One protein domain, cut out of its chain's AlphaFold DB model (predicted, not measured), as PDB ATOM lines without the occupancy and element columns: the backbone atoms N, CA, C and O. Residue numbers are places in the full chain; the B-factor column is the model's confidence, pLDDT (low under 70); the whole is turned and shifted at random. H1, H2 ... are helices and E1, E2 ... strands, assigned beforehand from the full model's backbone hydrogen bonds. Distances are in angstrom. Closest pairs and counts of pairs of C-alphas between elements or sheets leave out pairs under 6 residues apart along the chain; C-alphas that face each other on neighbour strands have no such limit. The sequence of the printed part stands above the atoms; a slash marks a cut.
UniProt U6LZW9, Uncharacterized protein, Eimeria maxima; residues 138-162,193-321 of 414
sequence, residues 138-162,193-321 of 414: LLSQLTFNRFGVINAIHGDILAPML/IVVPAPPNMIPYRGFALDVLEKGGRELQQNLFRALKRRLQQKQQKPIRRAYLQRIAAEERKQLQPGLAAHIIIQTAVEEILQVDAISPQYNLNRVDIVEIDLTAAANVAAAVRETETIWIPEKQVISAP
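This is residues 138 to 162 and 193 to 321 of the 414 residues of an uncharacterized protein of Eimeria maxima (UniProt U6LZW9). A small three-stranded sheet, E1, E2 and E3, is covered on one face by two helices, H5 and H6, and has no named helix on its other face; together they make one lobe. Away from it, H2 and H3 make a loose second part, and H4 is an arm leading from the end of H3 back to H5. The printed part has 154 residues with six named helices and three named strands, in the order E1 E2 H1 H2 H3 H4 H5 E3 H6. The sheet has the order E1, E2, E3 and is mixed, and the class is mostly helix. The whole is loose, with a radius of gyration of the C-alphas of 18.6 A, and spans 54 by 45 by 33 A.

E1, residues 138 to 144, and E2, residues 148 to 154, form an antiparallel hairpin, with N 142 and O 150 2.9 A apart, within hydrogen-bond range. E3, residues 286 to 291, is parallel to E2, with N 289 and O 151 2.8 A apart, also within hydrogen-bond range. H5, residues 257 to 273, and H6, residues 294 to 311, are on the same face of this sheet, as two layers, helices on one face of a sheet. H6 lies over E1 and E2 at a height over the sheet of 8.4 A; its closest C-alphas to E1 are those of Ser 140 and Ala 301, 5.1 A apart. H5 lies over E2, and only just not over E3, on which 2 of its C-alphas fall; its height over the sheet is 10.2 A. H5 and H6 touch at a steep tilt of 47 degrees, the same way, with the C-alphas of Ala 261 and Val 300 closest, 5.0 A apart. H4, residues 241 to 254, is close to H5 but not clearly touching, about perpendicular at 78 degrees; their closest C-alphas, those of Gln 254 and Ala 260, are 6.1 A apart. H2, residues 207 to 214, and H3, residues 216 to 234, are close but not clearly touching, at a steep tilt of 58 degrees, opposite ways; the closest C-alphas, of Leu 212 and Gln 220, are 6.4 A apart. H3 is apart from H4 and H5, and H1, residues 159 to 162, touches no helix. Each O i to N i+4 pair is within hydrogen-bond range in H2, H3, H5 and H6; H4 has 8 of 10, and H1 is too short for such a pair.

E1 begins at C-alpha 138, (112.619, 52.114, 83.732), and is 16.7 A long from first to last C-alpha; E2 measures 19.8 A and E3 16.3 A. H3 is 27.5 A long and begins at C-alpha 216, (85.714, 41.401, 92.553). H4, H5 and H6 measure 20.9 A, 24.2 A and 25.3 A, and H6 ends at C-alpha 311, (118.568, 63.726, 99.295).

The C-alphas of Arg 217 and Pro 321, the two farthest apart, are 60.9 A apart. Residues 163 to 192 are not printed, and C-alphas 162 and 193 are 17.9 A apart across this cut. The link from H5 to E3, 12 residues, is long. Residues 228 to 250, of which 228 to 234 belong to H3 and 241 to 250 to H4, stand free. The mean pLDDT of the printed part is 85.2; 22 residues are under 70, at 160 to 162, 235 to 239, 241 to 245 and 247 to 255.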
ATOM      1  N   LEU A 138     112.246  51.288  82.595       90.81
ATOM      2  CA  LEU A 138     112.619  52.114  83.732       90.81
ATOM      3  C   LEU A 138     113.096  53.481  83.215       90.81
ATOM      4  O   LEU A 138     114.093  53.550  82.499       90.81
ATOM      5  N   LEU A 139     112.386  54.559  83.556       94.50
ATOM      6  CA  LEU A 139     112.729  55.917  83.119       94.50
ATOM      7  C   LEU A 139     113.777  56.569  84.023       94.50
ATOM      8  O   LEU A 139     114.641  57.309  83.554       94.50
ATOM      9  N   SER A 140     113.660  56.344  85.330       95.88
ATOM     10  CA  SER A 140     114.562  56.883  86.342       95.88
ATOM     11  C   SER A 140     114.558  55.979  87.568       95.88
ATOM     12  O   SER A 140     113.554  55.327  87.862       95.88
ATOM     13  N   GLN A 141     115.676  55.950  88.285       96.06
ATOM     14  CA  GLN A 141     115.848  55.167  89.499       96.06
ATOM     15  C   GLN A 141     116.624  55.984  90.524       96.06
ATOM     16  O   GLN A 141     117.669  56.550  90.209       96.06
ATOM     17  N   LEU A 142     116.111  56.008  91.750       96.88
ATOM     18  CA  LEU A 142     116.759  56.595  92.912       96.88
ATOM     19  C   LEU A 142     117.119  55.479  93.886       96.88
ATOM     20  O   LEU A 142     116.247  54.759  94.370       96.88
ATOM     21  N   THR A 143     118.410  55.322  94.157       97.06
ATOM     22  CA  THR A 143     118.928  54.258  95.019       97.06
ATOM     23  C   THR A 143     119.470  54.845  96.311       97.06
ATOM     24  O   THR A 143     120.376  55.674  96.299       97.06
ATOM     25  N   PHE A 144     118.951  54.355  97.433       95.44
ATOM     26  CA  PHE A 144     119.455  54.650  98.764       95.44
ATOM     27  C   PHE A 144     120.261  53.461  99.268       95.44
ATOM     28  O   PHE A 144     119.716  52.385  99.529       95.44
ATOM     29  N   ASN A 145     121.569  53.659  99.435       93.81
ATOM     30  CA  ASN A 145     122.459  52.628  99.958       93.81
ATOM     31  C   ASN A 145     121.917  52.092 101.291       93.81
ATOM     32  O   ASN A 145     121.859  52.828 102.270       93.81
ATOM     33  N   ARG A 146     121.580  50.794 101.322       91.69
ATOM     34  CA  ARG A 146     121.036  50.038 102.472       91.69
ATOM     35  C   ARG A 146     119.563  50.265 102.823       91.69
ATOM     36  O   ARG A 146     119.060  49.498 103.635       91.69
ATOM     37  N   PHE A 147     118.884  51.239 102.222       93.69
ATOM     38  CA  PHE A 147     117.468  51.495 102.518       93.69
ATOM     39  C   PHE A 147     116.550  50.958 101.430       93.69
ATOM     40  O   PHE A 147     115.550  50.323 101.740       93.69
ATOM     41  N   GLY A 148     116.901  51.150 100.156       94.88
ATOM     42  CA  GLY A 148     116.053  50.672  99.075       94.88
ATOM     43  C   GLY A 148     116.192  51.421  97.762       94.88
ATOM     44  O   GLY A 148     117.141  52.177  97.546       94.88
ATOM     45  N   VAL A 149     115.227  51.194  96.874       95.94
ATOM     46  CA  VAL A 149     115.156  51.814  95.547       95.94
ATOM     47  C   VAL A 149     113.766  52.379  95.260       95.94
ATOM     48  O   VAL A 149     112.756  51.757  95.583       95.94
ATOM     49  N   ILE A 150     113.715  53.540  94.612       95.88
ATOM     50  CA  ILE A 150     112.497  54.125  94.045       95.88
ATOM     51  C   ILE A 150     112.642  54.120  92.529       95.88
ATOM     52  O   ILE A 150     113.602  54.674  91.995       95.88
ATOM     53  N   ASN A 151     111.689  53.508  91.836       95.56
ATOM     54  CA  ASN A 151     111.692  53.390  90.384       95.56
ATOM     55  C   ASN A 151     110.544  54.208  89.787       95.56
ATOM     56  O   ASN A 151     109.400  54.066  90.210       95.56
ATOM     57  N   ALA A 152     110.840  55.016  88.770       95.19
ATOM     58  CA  ALA A 152     109.841  55.637  87.905       95.19
ATOM     59  C   ALA A 152     109.764  54.839  86.601       95.19
ATOM     60  O   ALA A 152     110.746  54.753  85.859       95.19
ATOM     61  N   ILE A 153     108.611  54.236  86.326       93.06
ATOM     62  CA  ILE A 153     108.415  53.298  85.220       93.06
ATOM     63  C   ILE A 153     107.273  53.807  84.341       93.06
ATOM     64  O   ILE A 153     106.221  54.196  84.841       93.06
ATOM     65  N   HIS A 154     107.468  53.771  83.024       93.19
ATOM     66  CA  HIS A 154     106.379  53.989  82.076       93.19
ATOM     67  C   HIS A 154     105.829  52.646  81.594       93.19
ATOM     68  O   HIS A 154     106.566  51.829  81.030       93.19
ATOM     69  N   GLY A 155     104.537  52.419  81.803       89.56
ATOM     70  CA  GLY A 155     103.844  51.242  81.302       89.56
ATOM     71  C   GLY A 155     102.498  50.997  81.964       89.56
ATOM     72  O   GLY A 155     102.073  51.716  82.860       89.56
ATOM     73  N   ASP A 156     101.830  49.941  81.513       85.62
ATOM     74  CA  ASP A 156     100.553  49.502  82.065       85.62
ATOM     75  C   ASP A 156     100.757  48.221  82.884       85.62
ATOM     76  O   ASP A 156     101.072  47.161  82.337       85.62
ATOM     77  N   ILE A 157     100.579  48.315  84.208       81.12
ATOM     78  CA  ILE A 157     100.697  47.173  85.135       81.12
ATOM     79  C   ILE A 157      99.637  46.104  84.831       81.12
ATOM     80  O   ILE A 157      99.831  44.919  85.101       81.12
ATOM     81  N   LEU A 158      98.491  46.508  84.284       78.06
ATOM     82  CA  LEU A 158      97.330  45.649  84.109       78.06
ATOM     83  C   LEU A 158      97.321  44.911  82.771       78.06
ATOM     84  O   LEU A 158      96.636  43.890  82.649       78.06
ATOM     85  N   ALA A 159      98.088  45.378  81.791       76.56
ATOM     86  CA  ALA A 159      98.124  44.785  80.463       76.56
ATOM     87  C   ALA A 159      98.730  43.369  80.375       76.56
ATOM     88  O   ALA A 159      98.166  42.541  79.652       76.56
ATOM     89  N   PRO A 160      99.810  43.010  81.105       66.12
ATOM     90  CA  PRO A 160     100.362  41.655  81.060       66.12
ATOM     91  C   PRO A 160      99.368  40.586  81.535       66.12
ATOM     92  O   PRO A 160      99.422  39.452  81.061       66.12
ATOM     93  N   MET A 161      98.445  40.936  82.442       63.78
ATOM     94  CA  MET A 161      97.404  40.010  82.906       63.78
ATOM     95  C   MET A 161      96.391  39.669  81.809       63.78
ATOM     96  O   MET A 161      95.929  38.533  81.755       63.78
ATOM     97  N   LEU A 162      96.070  40.615  80.921       63.38
ATOM     98  CA  LEU A 162      95.118  40.378  79.829       63.38
ATOM     99  C   LEU A 162      95.682  39.423  78.769       63.38
ATOM    100  O   LEU A 162      94.962  38.560  78.275       63.38
ATOM    101  N   ILE A 193      99.801  47.361  96.337       85.06
ATOM    102  CA  ILE A 193      99.463  48.344  95.305       85.06
ATOM    103  C   ILE A 193      98.679  49.461  95.979       85.06
ATOM    104  O   ILE A 193      97.671  49.215  96.645       85.06
ATOM    105  N   VAL A 194      99.139  50.697  95.796       84.56
ATOM    106  CA  VAL A 194      98.447  51.886  96.291       84.56
ATOM    107  C   VAL A 194      97.529  52.401  95.194       84.56
ATOM    108  O   VAL A 194      97.969  52.713  94.092       84.56
ATOM    109  N   VAL A 195      96.237  52.476  95.501       83.94
ATOM    110  CA  VAL A 195      95.207  52.879  94.543       83.94
ATOM    111  C   VAL A 195      94.621  54.222  94.975       83.94
ATOM    112  O   VAL A 195      94.052  54.300  96.069       83.94
ATOM    113  N   PRO A 196      94.719  55.281  94.152       79.38
ATOM    114  CA  PRO A 196      94.114  56.566  94.472       79.38
ATOM    115  C   PRO A 196      92.589  56.444  94.410       79.38
ATOM    116  O   PRO A 196      92.017  56.229  93.345       79.38
ATOM    117  N   ALA A 197      91.915  56.581  95.550       76.62
ATOM    118  CA  ALA A 197      90.459  56.508  95.628       76.62
ATOM    119  C   ALA A 197      89.854  57.879  95.980       76.62
ATOM    120  O   ALA A 197      90.404  58.593  96.827       76.62
ATOM    121  N   PRO A 198      88.707  58.252  95.377       75.06
ATOM    122  CA  PRO A 198      87.995  59.460  95.774       75.06
ATOM    123  C   PRO A 198      87.457  59.324  97.213       75.06
ATOM    124  O   PRO A 198      87.270  58.206  97.695       75.06
ATOM    125  N   PRO A 199      87.129  60.427  97.913       71.06
ATOM    126  CA  PRO A 199      86.677  60.387  99.312       71.06
ATOM    127  C   PRO A 199      85.440  59.528  99.577       71.06
ATOM    128  O   PRO A 199      85.258  59.014 100.679       71.06
ATOM    129  N   ASN A 200      84.570  59.394  98.577       75.06
ATOM    130  CA  ASN A 200      83.384  58.548  98.637       75.06
ATOM    131  C   ASN A 200      83.692  57.064  98.358       75.06
ATOM    132  O   ASN A 200      82.786  56.248  98.471       75.06
ATOM    133  N   MET A 201      84.940  56.715  98.020       77.19
ATOM    134  CA  MET A 201      85.419  55.370  97.672       77.19
ATOM    135  C   MET A 201      84.640  54.704  96.527       77.19
ATOM    136  O   MET A 201      84.637  53.483  96.406       77.19
ATOM    137  N   ILE A 202      83.982  55.506  95.688       81.06
ATOM    138  CA  ILE A 202      83.240  55.052  94.511       81.06
ATOM    139  C   ILE A 202      83.901  55.720  93.303       81.06
ATOM    140  O   ILE A 202      83.510  56.829  92.925       81.06
ATOM    141  N   PRO A 203      84.970  55.122  92.750       84.88
ATOM    142  CA  PRO A 203      85.566  55.627  91.527       84.88
ATOM    143  C   PRO A 203      84.582  55.418  90.375       84.88
ATOM    144  O   PRO A 203      84.087  54.319  90.161       84.88
ATOM    145  N   TYR A 204      84.292  56.485  89.633       83.81
ATOM    146  CA  TYR A 204      83.430  56.412  88.447       83.81
ATOM    147  C   TYR A 204      84.198  56.013  87.180       83.81
ATOM    148  O   TYR A 204      83.582  55.659  86.183       83.81
ATOM    149  N   ARG A 205      85.531  56.142  87.190       86.00
ATOM    150  CA  ARG A 205      86.423  55.851  86.058       86.00
ATOM    151  C   ARG A 205      87.879  55.722  86.509       86.00
ATOM    152  O   ARG A 205      88.235  56.221  87.579       86.00
ATOM    153  N   GLY A 206      88.711  55.171  85.629       87.12
ATOM    154  CA  GLY A 206      90.167  55.126  85.759       87.12
ATOM    155  C   GLY A 206      90.673  53.953  86.596       87.12
ATOM    156  O   GLY A 206      89.901  53.095  87.011       87.12
ATOM    157  N   PHE A 207      91.974  53.966  86.889       84.25
ATOM    158  CA  PHE A 207      92.696  52.849  87.511       84.25
ATOM    159  C   PHE A 207      92.028  52.283  88.774       84.25
ATOM    160  O   PHE A 207      91.984  51.074  88.976       84.25
ATOM    161  N   ALA A 208      91.461  53.142  89.624       87.12
ATOM    162  CA  ALA A 208      90.792  52.690  90.840       87.12
ATOM    163  C   ALA A 208      89.522  51.876  90.576       87.12
ATOM    164  O   ALA A 208      89.235  50.950  91.331       87.12
ATOM    165  N   LEU A 209      88.777  52.207  89.518       89.69
ATOM    166  CA  LEU A 209      87.633  51.409  89.093       89.69
ATOM    167  C   LEU A 209      88.115  50.060  88.554       89.69
ATOM    168  O   LEU A 209      87.640  49.033  89.028       89.69
ATOM    169  N   ASP A 210      89.130  50.057  87.686       87.81
ATOM    170  CA  ASP A 210      89.680  48.826  87.102       87.81
ATOM    171  C   ASP A 210      90.177  47.851  88.180       87.81
ATOM    172  O   ASP A 210      89.943  46.643  88.104       87.81
ATOM    173  N   VAL A 211      90.839  48.361  89.225       87.62
ATOM    174  CA  VAL A 211      91.287  47.538  90.358       87.62
ATOM    175  C   VAL A 211      90.102  46.992  91.158       87.62
ATOM    176  O   VAL A 211      90.123  45.826  91.553       87.62
ATOM    177  N   LEU A 212      89.058  47.793  91.397       88.12
ATOM    178  CA  LEU A 212      87.865  47.329  92.113       88.12
ATOM    179  C   LEU A 212      87.050  46.313  91.310       88.12
ATOM    180  O   LEU A 212      86.480  45.401  91.910       88.12
ATOM    181  N   GLU A 213      86.977  46.453  89.989       90.44
ATOM    182  CA  GLU A 213      86.313  45.494  89.105       90.44
ATOM    183  C   GLU A 213      87.078  44.168  89.075       90.44
ATOM    184  O   GLU A 213      86.488  43.110  89.300       90.44
ATOM    185  N   LYS A 214      88.407  44.220  88.908       88.19
ATOM    186  CA  LYS A 214      89.266  43.024  88.888       88.19
ATOM    187  C   LYS A 214      89.373  42.329  90.244       88.19
ATOM    188  O   LYS A 214      89.443  41.106  90.293       88.19
ATOM    189  N   GLY A 215      89.368  43.082  91.342       88.00
ATOM    190  CA  GLY A 215      89.386  42.526  92.698       88.00
ATOM    191  C   GLY A 215      88.073  41.856  93.117       88.00
ATOM    192  O   GLY A 215      88.024  41.176  94.143       88.00
ATOM    193  N   GLY A 216      87.006  42.035  92.333       92.12
ATOM    194  CA  GLY A 216      85.714  41.401  92.553       92.12
ATOM    195  C   GLY A 216      84.956  41.912  93.785       92.12
ATOM    196  O   GLY A 216      85.348  42.850  94.485       92.12
ATOM    197  N   ARG A 217      83.815  41.268  94.064       91.50
ATOM    198  CA  ARG A 217      82.885  41.701  95.126       91.50
ATOM    199  C   ARG A 217      83.487  41.604  96.526       91.50
ATOM    200  O   ARG A 217      83.124  42.397  97.392       91.50
ATOM    201  N   GLU A 218      84.379  40.648  96.770       93.19
ATOM    202  CA  GLU A 218      84.977  40.446  98.094       93.19
ATOM    203  C   GLU A 218      85.859  41.625  98.504       93.19
ATOM    204  O   GLU A 218      85.714  42.146  99.615       93.19
ATOM    205  N   LEU A 219      86.710  42.108  97.589       90.06
ATOM    206  CA  LEU A 219      87.538  43.289  97.820       90.06
ATOM    207  C   LEU A 219      86.667  44.512  98.122       90.06
ATOM    208  O   LEU A 219      86.891  45.202  99.119       90.06
ATOM    209  N   GLN A 220      85.637  44.741  97.306       88.50
ATOM    210  CA  GLN A 220      84.704  45.858  97.477       88.50
ATOM    211  C   GLN A 220      83.997  45.807  98.841       88.50
ATOM    212  O   GLN A 220      83.942  46.809  99.560       88.50
ATOM    213  N   GLN A 221      83.501  44.632  99.250       91.25
ATOM    214  CA  GLN A 221      82.852  44.449 100.551       91.25
ATOM    215  C   GLN A 221      83.816  44.683 101.716       91.25
ATOM    216  O   GLN A 221      83.455  45.346 102.692       91.25
ATOM    217  N   ASN A 222      85.036  44.153 101.632       90.00
ATOM    218  CA  ASN A 222      86.048  44.315 102.672       90.00
ATOM    219  C   ASN A 222      86.465  45.781 102.821       90.00
ATOM    220  O   ASN A 222      86.523  46.293 103.943       90.00
ATOM    221  N   LEU A 223      86.653  46.480 101.702       87.56
ATOM    222  CA  LEU A 223      86.963  47.904 101.667       87.56
ATOM    223  C   LEU A 223      85.833  48.740 102.282       87.56
ATOM    224  O   LEU A 223      86.086  49.582 103.148       87.56
ATOM    225  N   PHE A 224      84.575  48.449 101.940       85.50
ATOM    226  CA  PHE A 224      83.421  49.134 102.526       85.50
ATOM    227  C   PHE A 224      83.284  48.868 104.034       85.50
ATOM    228  O   PHE A 224      83.035  49.789 104.818       85.50
ATOM    229  N   ARG A 225      83.504  47.623 104.481       90.75
ATOM    230  CA  ARG A 225      83.518  47.264 105.911       90.75
ATOM    231  C   ARG A 225      84.621  48.009 106.667       90.75
ATOM    232  O   ARG A 225      84.359  48.537 107.749       90.75
ATOM    233  N   ALA A 226      85.829  48.081 106.111       85.75
ATOM    234  CA  ALA A 226      86.953  48.800 106.709       85.75
ATOM    235  C   ALA A 226      86.681  50.310 106.806       85.75
ATOM    236  O   ALA A 226      86.891  50.912 107.864       85.75
ATOM    237  N   LEU A 227      86.139  50.909 105.742       80.06
ATOM    238  CA  LEU A 227      85.754  52.318 105.717       80.06
ATOM    239  C   LEU A 227      84.688  52.624 106.773       80.06
ATOM    240  O   LEU A 227      84.843  53.567 107.549       80.06
ATOM    241  N   LYS A 228      83.639  51.796 106.855       83.12
ATOM    242  CA  LYS A 228      82.572  51.945 107.852       83.12
ATOM    243  C   LYS A 228      83.131  51.942 109.277       83.12
ATOM    244  O   LYS A 228      82.766  52.809 110.067       83.12
ATOM    245  N   ARG A 229      84.063  51.030 109.588       88.12
ATOM    246  CA  ARG A 229      84.751  50.986 110.892       88.12
ATOM    247  C   ARG A 229      85.545  52.269 111.165       88.12
ATOM    248  O   ARG A 229      85.420  52.838 112.247       88.12
ATOM    249  N   ARG A 230      86.312  52.772 110.190       80.56
ATOM    250  CA  ARG A 230      87.086  54.022 110.343       80.56
ATOM    251  C   ARG A 230      86.196  55.255 110.509       80.56
ATOM    252  O   ARG A 230      86.511  56.129 111.312       80.56
ATOM    253  N   LEU A 231      85.081  55.332 109.783       76.31
ATOM    254  CA  LEU A 231      84.115  56.423 109.930       76.31
ATOM    255  C   LEU A 231      83.457  56.402 111.313       76.31
ATOM    256  O   LEU A 231      83.364  57.449 111.947       76.31
ATOM    257  N   GLN A 232      83.083  55.223 111.815       82.94
ATOM    258  CA  GLN A 232      82.549  55.070 113.173       82.94
ATOM    259  C   GLN A 232      83.556  55.511 114.246       82.94
ATOM    260  O   GLN A 232      83.169  56.163 115.210       82.94
ATOM    261  N   GLN A 233      84.850  55.238 114.055       82.94
ATOM    262  CA  GLN A 233      85.908  55.718 114.954       82.94
ATOM    263  C   GLN A 233      86.084  57.245 114.890       82.94
ATOM    264  O   GLN A 233      86.258  57.898 115.918       82.94
ATOM    265  N   LYS A 234      86.010  57.840 113.691       70.50
ATOM    266  CA  LYS A 234      86.194  59.289 113.490       70.50
ATOM    267  C   LYS A 234      84.984  60.138 113.887       70.50
ATOM    268  O   LYS A 234      85.159  61.327 114.147       70.50
ATOM    269  N   GLN A 235      83.785  59.559 113.995       61.75
ATOM    270  CA  GLN A 235      82.570  60.275 114.415       61.75
ATOM    271  C   GLN A 235      82.632  60.873 115.835       61.75
ATOM    272  O   GLN A 235      81.727  61.604 116.223       61.75
ATOM    273  N   GLN A 236      83.712  60.662 116.593       54.47
ATOM    274  CA  GLN A 236      83.912  61.304 117.896       54.47
ATOM    275  C   GLN A 236      84.415  62.759 117.836       54.47
ATOM    276  O   GLN A 236      84.460  63.418 118.872       54.47
ATOM    277  N   LYS A 237      84.772  63.309 116.664       57.25
ATOM    278  CA  LYS A 237      85.151  64.730 116.547       57.25
ATOM    279  C   LYS A 237      84.331  65.426 115.460       57.25
ATOM    280  O   LYS A 237      84.492  65.084 114.289       57.25
ATOM    281  N   PRO A 238      83.480  66.416 115.798       63.78
ATOM    282  CA  PRO A 238      82.787  67.208 114.793       63.78
ATOM    283  C   PRO A 238      83.826  67.962 113.961       63.78
ATOM    284  O   PRO A 238      84.467  68.908 114.427       63.78
ATOM    285  N   ILE A 239      84.020  67.513 112.722       62.91
ATOM    286  CA  ILE A 239      84.901  68.177 111.769       62.91
ATOM    287  C   ILE A 239      84.243  69.513 111.424       62.91
ATOM    288  O   ILE A 239      83.165  69.568 110.832       62.91
ATOM    289  N   ARG A 240      84.874  70.616 111.839       73.06
ATOM    290  CA  ARG A 240      84.367  71.963 111.562       73.06
ATOM    291  C   ARG A 240      84.377  72.194 110.050       73.06
ATOM    292  O   ARG A 240      85.415  72.067 109.412       73.06
ATOM    293  N   ARG A 241      83.240  72.604 109.489       67.69
ATOM    294  CA  ARG A 241      83.046  72.907 108.055       67.69
ATOM    295  C   ARG A 241      84.116  73.849 107.469       67.69
ATOM    296  O   ARG A 241      84.508  73.684 106.320       67.69
ATOM    297  N   ALA A 242      84.642  74.769 108.281       68.25
ATOM    298  CA  ALA A 242      85.728  75.679 107.908       68.25
ATOM    299  C   ALA A 242      87.085  74.981 107.662       68.25
ATOM    300  O   ALA A 242      87.887  75.459 106.866       68.25
ATOM    301  N   TYR A 243      87.348  73.844 108.316       69.69
ATOM    302  CA  TYR A 243      88.571  73.057 108.115       69.69
ATOM    303  C   TYR A 243      88.558  72.344 106.758       69.69
ATOM    304  O   TYR A 243      89.543  72.390 106.027       69.69
ATOM    305  N   LEU A 244      87.407  71.781 106.371       64.56
ATOM    306  CA  LEU A 244      87.237  71.142 105.061       64.56
ATOM    307  C   LEU A 244      87.396  72.138 103.907       64.56
ATOM    308  O   LEU A 244      87.968  71.788 102.884       64.56
ATOM    309  N   GLN A 245      86.948  73.387 104.079       69.88
ATOM    310  CA  GLN A 245      87.137  74.446 103.081       69.88
ATOM    311  C   GLN A 245      88.602  74.889 102.934       69.88
ATOM    312  O   GLN A 245      89.000  75.286 101.843       69.88
ATOM    313  N   ARG A 246      89.411  74.805 104.002       70.31
ATOM    314  CA  ARG A 246      90.853  75.103 103.942       70.31
ATOM    315  C   ARG A 246      91.635  74.021 103.204       70.31
ATOM    316  O   ARG A 246      92.341  74.356 102.262       70.31
ATOM    317  N   ILE A 247      91.441  72.753 103.573       58.88
ATOM    318  CA  ILE A 247      92.090  71.614 102.892       58.88
ATOM    319  C   ILE A 247      91.729  71.613 101.409       58.88
ATOM    320  O   ILE A 247      92.591  71.494 100.546       58.88
ATOM    321  N   ALA A 248      90.449  71.847 101.120       54.69
ATOM    322  CA  ALA A 248      89.935  71.942  99.770       54.69
ATOM    323  C   ALA A 248      90.690  72.953  98.887       54.69
ATOM    324  O   ALA A 248      90.915  72.696  97.708       54.69
ATOM    325  N   ALA A 249      91.061  74.107  99.446       61.59
ATOM    326  CA  ALA A 249      91.789  75.147  98.726       61.59
ATOM    327  C   ALA A 249      93.291  74.832  98.570       61.59
ATOM    328  O   ALA A 249      93.913  75.294  97.613       61.59
ATOM    329  N   GLU A 250      93.877  74.058  99.490       59.66
ATOM    330  CA  GLU A 250      95.283  73.637  99.429       59.66
ATOM    331  C   GLU A 250      95.511  72.547  98.377       59.66
ATOM    332  O   GLU A 250      96.419  72.676  97.556       59.66
ATOM    333  N   GLU A 251      94.638  71.541  98.311       56.25
ATOM    334  CA  GLU A 251      94.753  70.444  97.340       56.25
ATOM    335  C   GLU A 251      94.689  70.928  95.883       56.25
ATOM    336  O   GLU A 251      95.386  70.396  95.023       56.25
ATOM    337  N   ARG A 252      93.926  71.989  95.570       54.34
ATOM    338  CA  ARG A 252      93.877  72.506  94.188       54.34
ATOM    339  C   ARG A 252      95.138  73.213  93.726       54.34
ATOM    340  O   ARG A 252      95.426  73.184  92.533       54.34
ATOM    341  N   LYS A 253      95.912  73.804  94.638       55.31
ATOM    342  CA  LYS A 253      97.245  74.323  94.295       55.31
ATOM    343  C   LYS A 253      98.238  73.184  94.046       55.31
ATOM    344  O   LYS A 253      99.206  73.381  93.320       55.31
ATOM    345  N   GLN A 254      97.970  72.000  94.598       54.91
ATOM    346  CA  GLN A 254      98.822  70.817  94.482       54.91
ATOM    347  C   GLN A 254      98.581  69.979  93.216       54.91
ATOM    348  O   GLN A 254      99.381  69.104  92.908       54.91
ATOM    349  N   LEU A 255      97.544  70.290  92.427       62.25
ATOM    350  CA  LEU A 255      97.182  69.555  91.205       62.25
ATOM    351  C   LEU A 255      98.012  69.918  89.964       62.25
ATOM    352  O   LEU A 255      97.680  69.474  88.865       62.25
ATOM    353  N   GLN A 256      99.085  70.707  90.089       81.25
ATOM    354  CA  GLN A 256     100.056  70.725  88.997       81.25
ATOM    355  C   GLN A 256     100.707  69.339  88.933       81.25
ATOM    356  O   GLN A 256     101.301  68.924  89.929       81.25
ATOM    357  N   PRO A 257     100.634  68.625  87.797       82.81
ATOM    358  CA  PRO A 257     101.131  67.253  87.706       82.81
ATOM    359  C   PRO A 257     102.616  67.154  88.084       82.81
ATOM    360  O   PRO A 257     103.029  66.178  88.703       82.81
ATOM    361  N   GLY A 258     103.401  68.202  87.808       87.56
ATOM    362  CA  GLY A 258     104.796  68.295  88.243       87.56
ATOM    363  C   GLY A 258     104.975  68.400  89.762       87.56
ATOM    364  O   GLY A 258     105.883  67.775  90.304       87.56
ATOM    365  N   LEU A 259     104.113  69.140  90.471       87.88
ATOM    366  CA  LEU A 259     104.190  69.239  91.933       87.88
ATOM    367  C   LEU A 259     103.673  67.963  92.602       87.88
ATOM    368  O   LEU A 259     104.275  67.495  93.562       87.88
ATOM    369  N   ALA A 260     102.601  67.375  92.070       87.88
ATOM    370  CA  ALA A 260     102.084  66.098  92.548       87.88
ATOM    371  C   ALA A 260     103.150  64.996  92.450       87.88
ATOM    372  O   ALA A 260     103.371  64.278  93.421       87.88
ATOM    373  N   ALA A 261     103.872  64.925  91.324       93.00
ATOM    374  CA  ALA A 261     105.004  64.020  91.164       93.00
ATOM    375  C   ALA A 261     106.071  64.240  92.250       93.00
ATOM    376  O   ALA A 261     106.480  63.283  92.900       93.00
ATOM    377  N   HIS A 262     106.466  65.489  92.512       93.62
ATOM    378  CA  HIS A 262     107.423  65.810  93.576       93.62
ATOM    379  C   HIS A 262     106.954  65.379  94.961       93.62
ATOM    380  O   HIS A 262     107.728  64.769  95.689       93.62
ATOM    381  N   ILE A 263     105.695  65.652  95.312       90.62
ATOM    382  CA  ILE A 263     105.129  65.257  96.605       90.62
ATOM    383  C   ILE A 263     105.160  63.734  96.742       90.62
ATOM    384  O   ILE A 263     105.637  63.230  97.751       90.62
ATOM    385  N   ILE A 264     104.718  62.997  95.717       92.56
ATOM    386  CA  ILE A 264     104.712  61.528  95.737       92.56
ATOM    387  C   ILE A 264     106.132  60.983  95.916       92.56
ATOM    388  O   ILE A 264     106.344  60.113  96.759       92.56
ATOM    389  N   ILE A 265     107.104  61.500  95.157       95.94
ATOM    390  CA  ILE A 265     108.501  61.078  95.277       95.94
ATOM    391  C   ILE A 265     109.055  61.416  96.662       95.94
ATOM    392  O   ILE A 265     109.673  60.560  97.287       95.94
ATOM    393  N   GLN A 266     108.826  62.629  97.160       94.75
ATOM    394  CA  GLN A 266     109.329  63.055  98.460       94.75
ATOM    395  C   GLN A 266     108.736  62.212  99.591       94.75
ATOM    396  O   GLN A 266     109.486  61.709 100.421       94.75
ATOM    397  N   THR A 267     107.423  61.976  99.582       92.44
ATOM    398  CA  THR A 267     106.776  61.086 100.551       92.44
ATOM    399  C   THR A 267     107.328  59.665 100.441       92.44
ATOM    400  O   THR A 267     107.614  59.045 101.457       92.44
ATOM    401  N   ALA A 268     107.560  59.142  99.232       94.12
ATOM    402  CA  ALA A 268     108.178  57.826  99.067       94.12
ATOM    403  C   ALA A 268     109.605  57.767  99.650       94.12
ATOM    404  O   ALA A 268     109.979  56.759 100.247       94.12
ATOM    405  N   VAL A 269     110.390  58.841  99.519       95.88
ATOM    406  CA  VAL A 269     111.712  58.956 100.155       95.88
ATOM    407  C   VAL A 269     111.593  58.994 101.676       95.88
ATOM    408  O   VAL A 269     112.299  58.250 102.354       95.88
ATOM    409  N   GLU A 270     110.696  59.817 102.213       94.19
ATOM    410  CA  GLU A 270     110.456  59.939 103.655       94.19
ATOM    411  C   GLU A 270     110.028  58.601 104.273       94.19
ATOM    412  O   GLU A 270     110.521  58.251 105.343       94.19
ATOM    413  N   GLU A 271     109.198  57.819 103.577       92.94
ATOM    414  CA  GLU A 271     108.742  56.492 104.016       92.94
ATOM    415  C   GLU A 271     109.825  55.405 103.895       92.94
ATOM    416  O   GLU A 271     109.925  54.547 104.773       92.94
ATOM    417  N   ILE A 272     110.673  55.427 102.856       92.44
ATOM    418  CA  ILE A 272     111.817  54.496 102.750       92.44
ATOM    419  C   ILE A 272     112.867  54.796 103.826       92.44
ATOM    420  O   ILE A 272     113.416  53.881 104.440       92.44
ATOM    421  N   LEU A 273     113.160  56.077 104.055       94.12
ATOM    422  CA  LEU A 273     114.148  56.508 105.047       94.12
ATOM    423  C   LEU A 273     113.588  56.515 106.474       94.12
ATOM    424  O   LEU A 273     114.364  56.480 107.430       94.12
ATOM    425  N   GLN A 274     112.262  56.533 106.608       92.56
ATOM    426  CA  GLN A 274     111.519  56.615 107.863       92.56
ATOM    427  C   GLN A 274     111.965  57.793 108.728       92.56
ATOM    428  O   GLN A 274     112.226  57.643 109.921       92.56
ATOM    429  N   VAL A 275     112.058  58.972 108.104       90.50
ATOM    430  CA  VAL A 275     112.629  60.193 108.703       90.50
ATOM    431  C   VAL A 275     111.938  60.570 110.022       90.50
ATOM    432  O   VAL A 275     112.604  61.015 110.955       90.50
ATOM    433  N   ASP A 276     110.632  60.316 110.131       89.81
ATOM    434  CA  ASP A 276     109.823  60.653 111.310       89.81
ATOM    435  C   ASP A 276     109.693  59.509 112.336       89.81
ATOM    436  O   ASP A 276     109.069  59.674 113.392       89.81
ATOM    437  N   ALA A 277     110.252  58.325 112.064       88.88
ATOM    438  CA  ALA A 277     110.107  57.178 112.951       88.88
ATOM    439  C   ALA A 277     111.060  57.265 114.153       88.88
ATOM    440  O   ALA A 277     112.280  57.272 114.013       88.88
ATOM    441  N   ILE A 278     110.504  57.211 115.368       93.19
ATOM    442  CA  ILE A 278     111.288  57.103 116.617       93.19
ATOM    443  C   ILE A 278     112.117  55.804 116.632       93.19
ATOM    444  O   ILE A 278     113.187  55.730 117.237       93.19
ATOM    445  N   SER A 279     111.607  54.750 115.997       93.50
ATOM    446  CA  SER A 279     112.258  53.445 115.893       93.50
ATOM    447  C   SER A 279     111.970  52.862 114.510       93.50
ATOM    448  O   SER A 279     110.913  52.255 114.327       93.50
ATOM    449  N   PRO A 280     112.855  53.093 113.527       86.38
ATOM    450  CA  PRO A 280     112.594  52.706 112.154       86.38
ATOM    451  C   PRO A 280     112.582  51.178 111.987       86.38
ATOM    452  O   PRO A 280     113.435  50.461 112.512       86.38
ATOM    453  N   GLN A 281     111.594  50.685 111.246       88.56
ATOM    454  CA  GLN A 281     111.419  49.304 110.813       88.56
ATOM    455  C   GLN A 281     111.547  49.242 109.285       88.56
ATOM    456  O   GLN A 281     110.558  49.391 108.567       88.56
ATOM    457  N   TYR A 282     112.763  49.038 108.778       82.44
ATOM    458  CA  TYR A 282     113.090  49.063 107.342       82.44
ATOM    459  C   TYR A 282     112.592  47.830 106.567       82.44
ATOM    460  O   TYR A 282     113.377  47.078 105.993       82.44
ATOM    461  N   ASN A 283     111.278  47.614 106.541       88.06
ATOM    462  CA  ASN A 283     110.665  46.526 105.775       88.06
ATOM    463  C   ASN A 283     110.386  46.930 104.318       88.06
ATOM    464  O   ASN A 283     110.281  46.071 103.448       88.06
ATOM    465  N   LEU A 284     110.278  48.234 104.043       89.62
ATOM    466  CA  LEU A 284     110.046  48.773 102.705       89.62
ATOM    467  C   LEU A 284     111.386  49.053 102.017       89.62
ATOM    468  O   LEU A 284     112.051  50.033 102.334       89.62
ATOM    469  N   ASN A 285     111.773  48.202 101.065       92.94
ATOM    470  CA  ASN A 285     113.043  48.318 100.338       92.94
ATOM    471  C   ASN A 285     112.884  48.733  98.864       92.94
ATOM    472  O   ASN A 285     113.877  48.981  98.176       92.94
ATOM    473  N   ARG A 286     111.655  48.781  98.347       93.19
ATOM    474  CA  ARG A 286     111.387  49.074  96.941       93.19
ATOM    475  C   ARG A 286     110.036  49.751  96.775       93.19
ATOM    476  O   ARG A 286     109.034  49.262  97.286       93.19
ATOM    477  N   VAL A 287     110.018  50.848  96.025       94.44
ATOM    478  CA  VAL A 287     108.800  51.560  95.624       94.44
ATOM    479  C   VAL A 287     108.830  51.745  94.112       94.44
ATOM    480  O   VAL A 287     109.685  52.450  93.580       94.44
ATOM    481  N   ASP A 288     107.893  51.108  93.416       94.00
ATOM    482  CA  ASP A 288     107.743  51.235  91.969       94.00
ATOM    483  C   ASP A 288     106.547  52.148  91.671       94.00
ATOM    484  O   ASP A 288     105.413  51.842  92.037       94.00
ATOM    485  N   ILE A 289     106.802  53.272  91.005       94.31
ATOM    486  CA  ILE A 289     105.780  54.228  90.576       94.31
ATOM    487  C   ILE A 289     105.609  54.051  89.078       94.31
ATOM    488  O   ILE A 289     106.528  54.322  88.300       94.31
ATOM    489  N   VAL A 290     104.441  53.552  88.691       92.25
ATOM    490  CA  VAL A 290     104.140  53.195  87.308       92.25
ATOM    491  C   VAL A 290     103.065  54.123  86.772       92.25
ATOM    492  O   VAL A 290     101.986  54.221  87.351       92.25
ATOM    493  N   GLU A 291     103.363  54.767  85.651       93.56
ATOM    494  CA  GLU A 291     102.447  55.672  84.962       93.56
ATOM    495  C   GLU A 291     102.167  55.175  83.541       93.56
ATOM    496  O   GLU A 291     103.084  54.766  82.822       93.56
ATOM    497  N   ILE A 292     100.891  55.229  83.138       90.69
ATOM    498  CA  ILE A 292     100.426  54.803  81.804       90.69
ATOM    499  C   ILE A 292     100.681  55.899  80.763       90.69
ATOM    500  O   ILE A 292     100.977  55.603  79.609       90.69
ATOM    501  N   ASP A 293     100.546  57.167  81.155       91.44
ATOM    502  CA  ASP A 293     100.819  58.304  80.278       91.44
ATOM    503  C   ASP A 293     102.313  58.640  80.311       91.44
ATOM    504  O   ASP A 293     102.877  58.945  81.364       91.44
ATOM    505  N   LEU A 294     102.947  58.635  79.139       92.31
ATOM    506  CA  LEU A 294     104.358  58.965  78.969       92.31
ATOM    507  C   LEU A 294     104.704  60.353  79.520       92.31
ATOM    508  O   LEU A 294     105.785  60.537  80.078       92.31
ATOM    509  N   THR A 295     103.810  61.335  79.378       93.94
ATOM    510  CA  THR A 295     104.078  62.700  79.853       93.94
ATOM    511  C   THR A 295     104.064  62.777  81.379       93.94
ATOM    512  O   THR A 295     104.958  63.381  81.976       93.94
ATOM    513  N   ALA A 296     103.112  62.099  82.024       92.44
ATOM    514  CA  ALA A 296     103.071  61.951  83.474       92.44
ATOM    515  C   ALA A 296     104.292  61.170  83.985       92.44
ATOM    516  O   ALA A 296     104.975  61.633  84.898       92.44
ATOM    517  N   ALA A 297     104.640  60.058  83.332       94.62
ATOM    518  CA  ALA A 297     105.814  59.258  83.668       94.62
ATOM    519  C   ALA A 297     107.118  60.070  83.564       94.62
ATOM    520  O   ALA A 297     107.994  59.966  84.423       94.62
ATOM    521  N   ALA A 298     107.238  60.933  82.549       95.31
ATOM    522  CA  ALA A 298     108.372  61.840  82.393       95.31
ATOM    523  C   ALA A 298     108.455  62.880  83.525       95.31
ATOM    524  O   ALA A 298     109.558  63.175  83.990       95.31
ATOM    525  N   ASN A 299     107.317  63.394  84.008       95.69
ATOM    526  CA  ASN A 299     107.270  64.298  85.163       95.69
ATOM    527  C   ASN A 299     107.709  63.591  86.451       95.69
ATOM    528  O   ASN A 299     108.501  64.146  87.211       95.69
ATOM    529  N   VAL A 300     107.259  62.351  86.671       96.19
ATOM    530  CA  VAL A 300     107.716  61.516  87.794       96.19
ATOM    531  C   VAL A 300     109.219  61.265  87.692       96.19
ATOM    532  O   VAL A 300     109.948  61.482  88.655       96.19
ATOM    533  N   ALA A 301     109.724  60.899  86.513       96.88
ATOM    534  CA  ALA A 301     111.152  60.688  86.291       96.88
ATOM    535  C   ALA A 301     111.991  61.959  86.530       96.88
ATOM    536  O   ALA A 301     113.095  61.873  87.074       96.88
ATOM    537  N   ALA A 302     111.483  63.136  86.147       96.75
ATOM    538  CA  ALA A 302     112.109  64.419  86.450       96.75
ATOM    539  C   ALA A 302     112.138  64.689  87.962       96.75
ATOM    540  O   ALA A 302     113.213  64.959  88.494       96.75
ATOM    541  N   ALA A 303     111.014  64.493  88.657       96.75
ATOM    542  CA  ALA A 303     110.921  64.643  90.108       96.75
ATOM    543  C   ALA A 303     111.867  63.695  90.865       96.75
ATOM    544  O   ALA A 303     112.480  64.099  91.852       96.75
ATOM    545  N   VAL A 304     112.059  62.462  90.379       97.38
ATOM    546  CA  VAL A 304     113.053  61.520  90.925       97.38
ATOM    547  C   VAL A 304     114.470  62.086  90.811       97.38
ATOM    548  O   VAL A 304     115.211  62.057  91.789       97.38
ATOM    549  N   ARG A 305     114.847  62.641  89.650       96.81
ATOM    550  CA  ARG A 305     116.181  63.238  89.441       96.81
ATOM    551  C   ARG A 305     116.402  64.496  90.278       96.81
ATOM    552  O   ARG A 305     117.495  64.699  90.790       96.81
ATOM    553  N   GLU A 306     115.385  65.335  90.431       96.00
ATOM    554  CA  GLU A 306     115.476  66.527  91.281       96.00
ATOM    555  C   GLU A 306     115.614  66.130  92.754       96.00
ATOM    556  O   GLU A 306     116.545  66.565  93.431       96.00
ATOM    557  N   THR A 307     114.775  65.205  93.222       95.88
ATOM    558  CA  THR A 307     114.852  64.643  94.581       95.88
ATOM    559  C   THR A 307     116.204  63.992  94.849       95.88
ATOM    560  O   THR A 307     116.753  64.139  95.938       95.88
ATOM    561  N   GLU A 308     116.784  63.327  93.851       96.31
ATOM    562  CA  GLU A 308     118.118  62.751  93.953       96.31
ATOM    563  C   GLU A 308     119.168  63.799  94.347       96.31
ATOM    564  O   GLU A 308     119.966  63.566  95.253       96.31
ATOM    565  N   THR A 309     119.133  64.979  93.724       94.94
ATOM    566  CA  THR A 309     120.054  66.076  94.063       94.94
ATOM    567  C   THR A 309     119.801  66.674  95.442       94.94
ATOM    568  O   THR A 309     120.700  67.295  95.994       94.94
ATOM    569  N   ILE A 310     118.604  66.494  96.007       94.25
ATOM    570  CA  ILE A 310     118.231  67.011  97.328       94.25
ATOM    571  C   ILE A 310     118.622  66.026  98.429       94.25
ATOM    572  O   ILE A 310     119.108  66.455  99.470       94.25
ATOM    573  N   TRP A 311     118.434  64.722  98.226       94.88
ATOM    574  CA  TRP A 311     118.568  63.726  99.295       94.88
ATOM    575  C   TRP A 311     119.869  62.927  99.263       94.88
ATOM    576  O   TRP A 311     120.256  62.404 100.305       94.88
ATOM    577  N   ILE A 312     120.560  62.839  98.121       94.88
ATOM    578  CA  ILE A 312     121.850  62.139  98.020       94.88
ATOM    579  C   ILE A 312     122.992  63.141  98.245       94.88
ATOM    580  O   ILE A 312     123.238  63.976  97.368       94.88
ATOM    581  N   PRO A 313     123.730  63.070  99.374       90.75
ATOM    582  CA  PRO A 313     124.794  64.026  99.685       90.75
ATOM    583  C   PRO A 313     125.878  64.106  98.605       90.75
ATOM    584  O   PRO A 313     126.417  65.178  98.349       90.75
ATOM    585  N   GLU A 314     126.176  62.992  97.935       91.50
ATOM    586  CA  GLU A 314     127.174  62.917  96.866       91.50
ATOM    587  C   GLU A 314     126.750  63.660  95.589       91.50
ATOM    588  O   GLU A 314     127.602  64.038  94.785       91.50
ATOM    589  N   LYS A 315     125.442  63.867  95.392       91.38
ATOM    590  CA  LYS A 315     124.863  64.544  94.222       91.38
ATOM    591  C   LYS A 315     124.366  65.956  94.528       91.38
ATOM    592  O   LYS A 315     124.029  66.688  93.597       91.38
ATOM    593  N   GLN A 316     124.350  66.360  95.798       91.19
ATOM    594  CA  GLN A 316     124.020  67.723  96.202       91.19
ATOM    595  C   GLN A 316     125.039  68.711  95.626       91.19
ATOM    596  O   GLN A 316     126.193  68.790  96.056       91.19
ATOM    597  N   VAL A 317     124.601  69.509  94.653       84.56
ATOM    598  CA  VAL A 317     125.405  70.604  94.110       84.56
ATOM    599  C   VAL A 317     125.318  71.782  95.071       84.56
ATOM    600  O   VAL A 317     124.313  72.484  95.136       84.56
ATOM    601  N   ILE A 318     126.390  72.015  95.824       82.62
ATOM    602  CA  ILE A 318     126.517  73.206  96.665       82.62
ATOM    603  C   ILE A 318     126.921  74.373  95.764       82.62
ATOM    604  O   ILE A 318     127.860  74.258  94.971       82.62
ATOM    605  N   SER A 319     126.239  75.513  95.880       84.12
ATOM    606  CA  SER A 319     126.626  76.690  95.106       84.12
ATOM    607  C   SER A 319     128.055  77.116  95.473       84.12
ATOM    608  O   SER A 319     128.454  77.054  96.636       84.12
ATOM    609  N   ALA A 320     128.851  77.571  94.497       77.50
ATOM    610  CA  ALA A 320     130.233  77.980  94.770       77.50
ATOM    611  C   ALA A 320     130.341  78.994  95.936       77.50
ATOM    612  O   ALA A 320     131.196  78.799  96.801       77.50
ATOM    613  N   PRO A 321     129.468  80.020  96.056       79.81
ATOM    614  CA  PRO A 321     129.476  80.912  97.215       79.81
ATOM    615  C   PRO A 321     129.243  80.204  98.557       79.81
ATOM    616  O   PRO A 321     129.902  80.555  99.532       79.81
TER     617      PRO A 321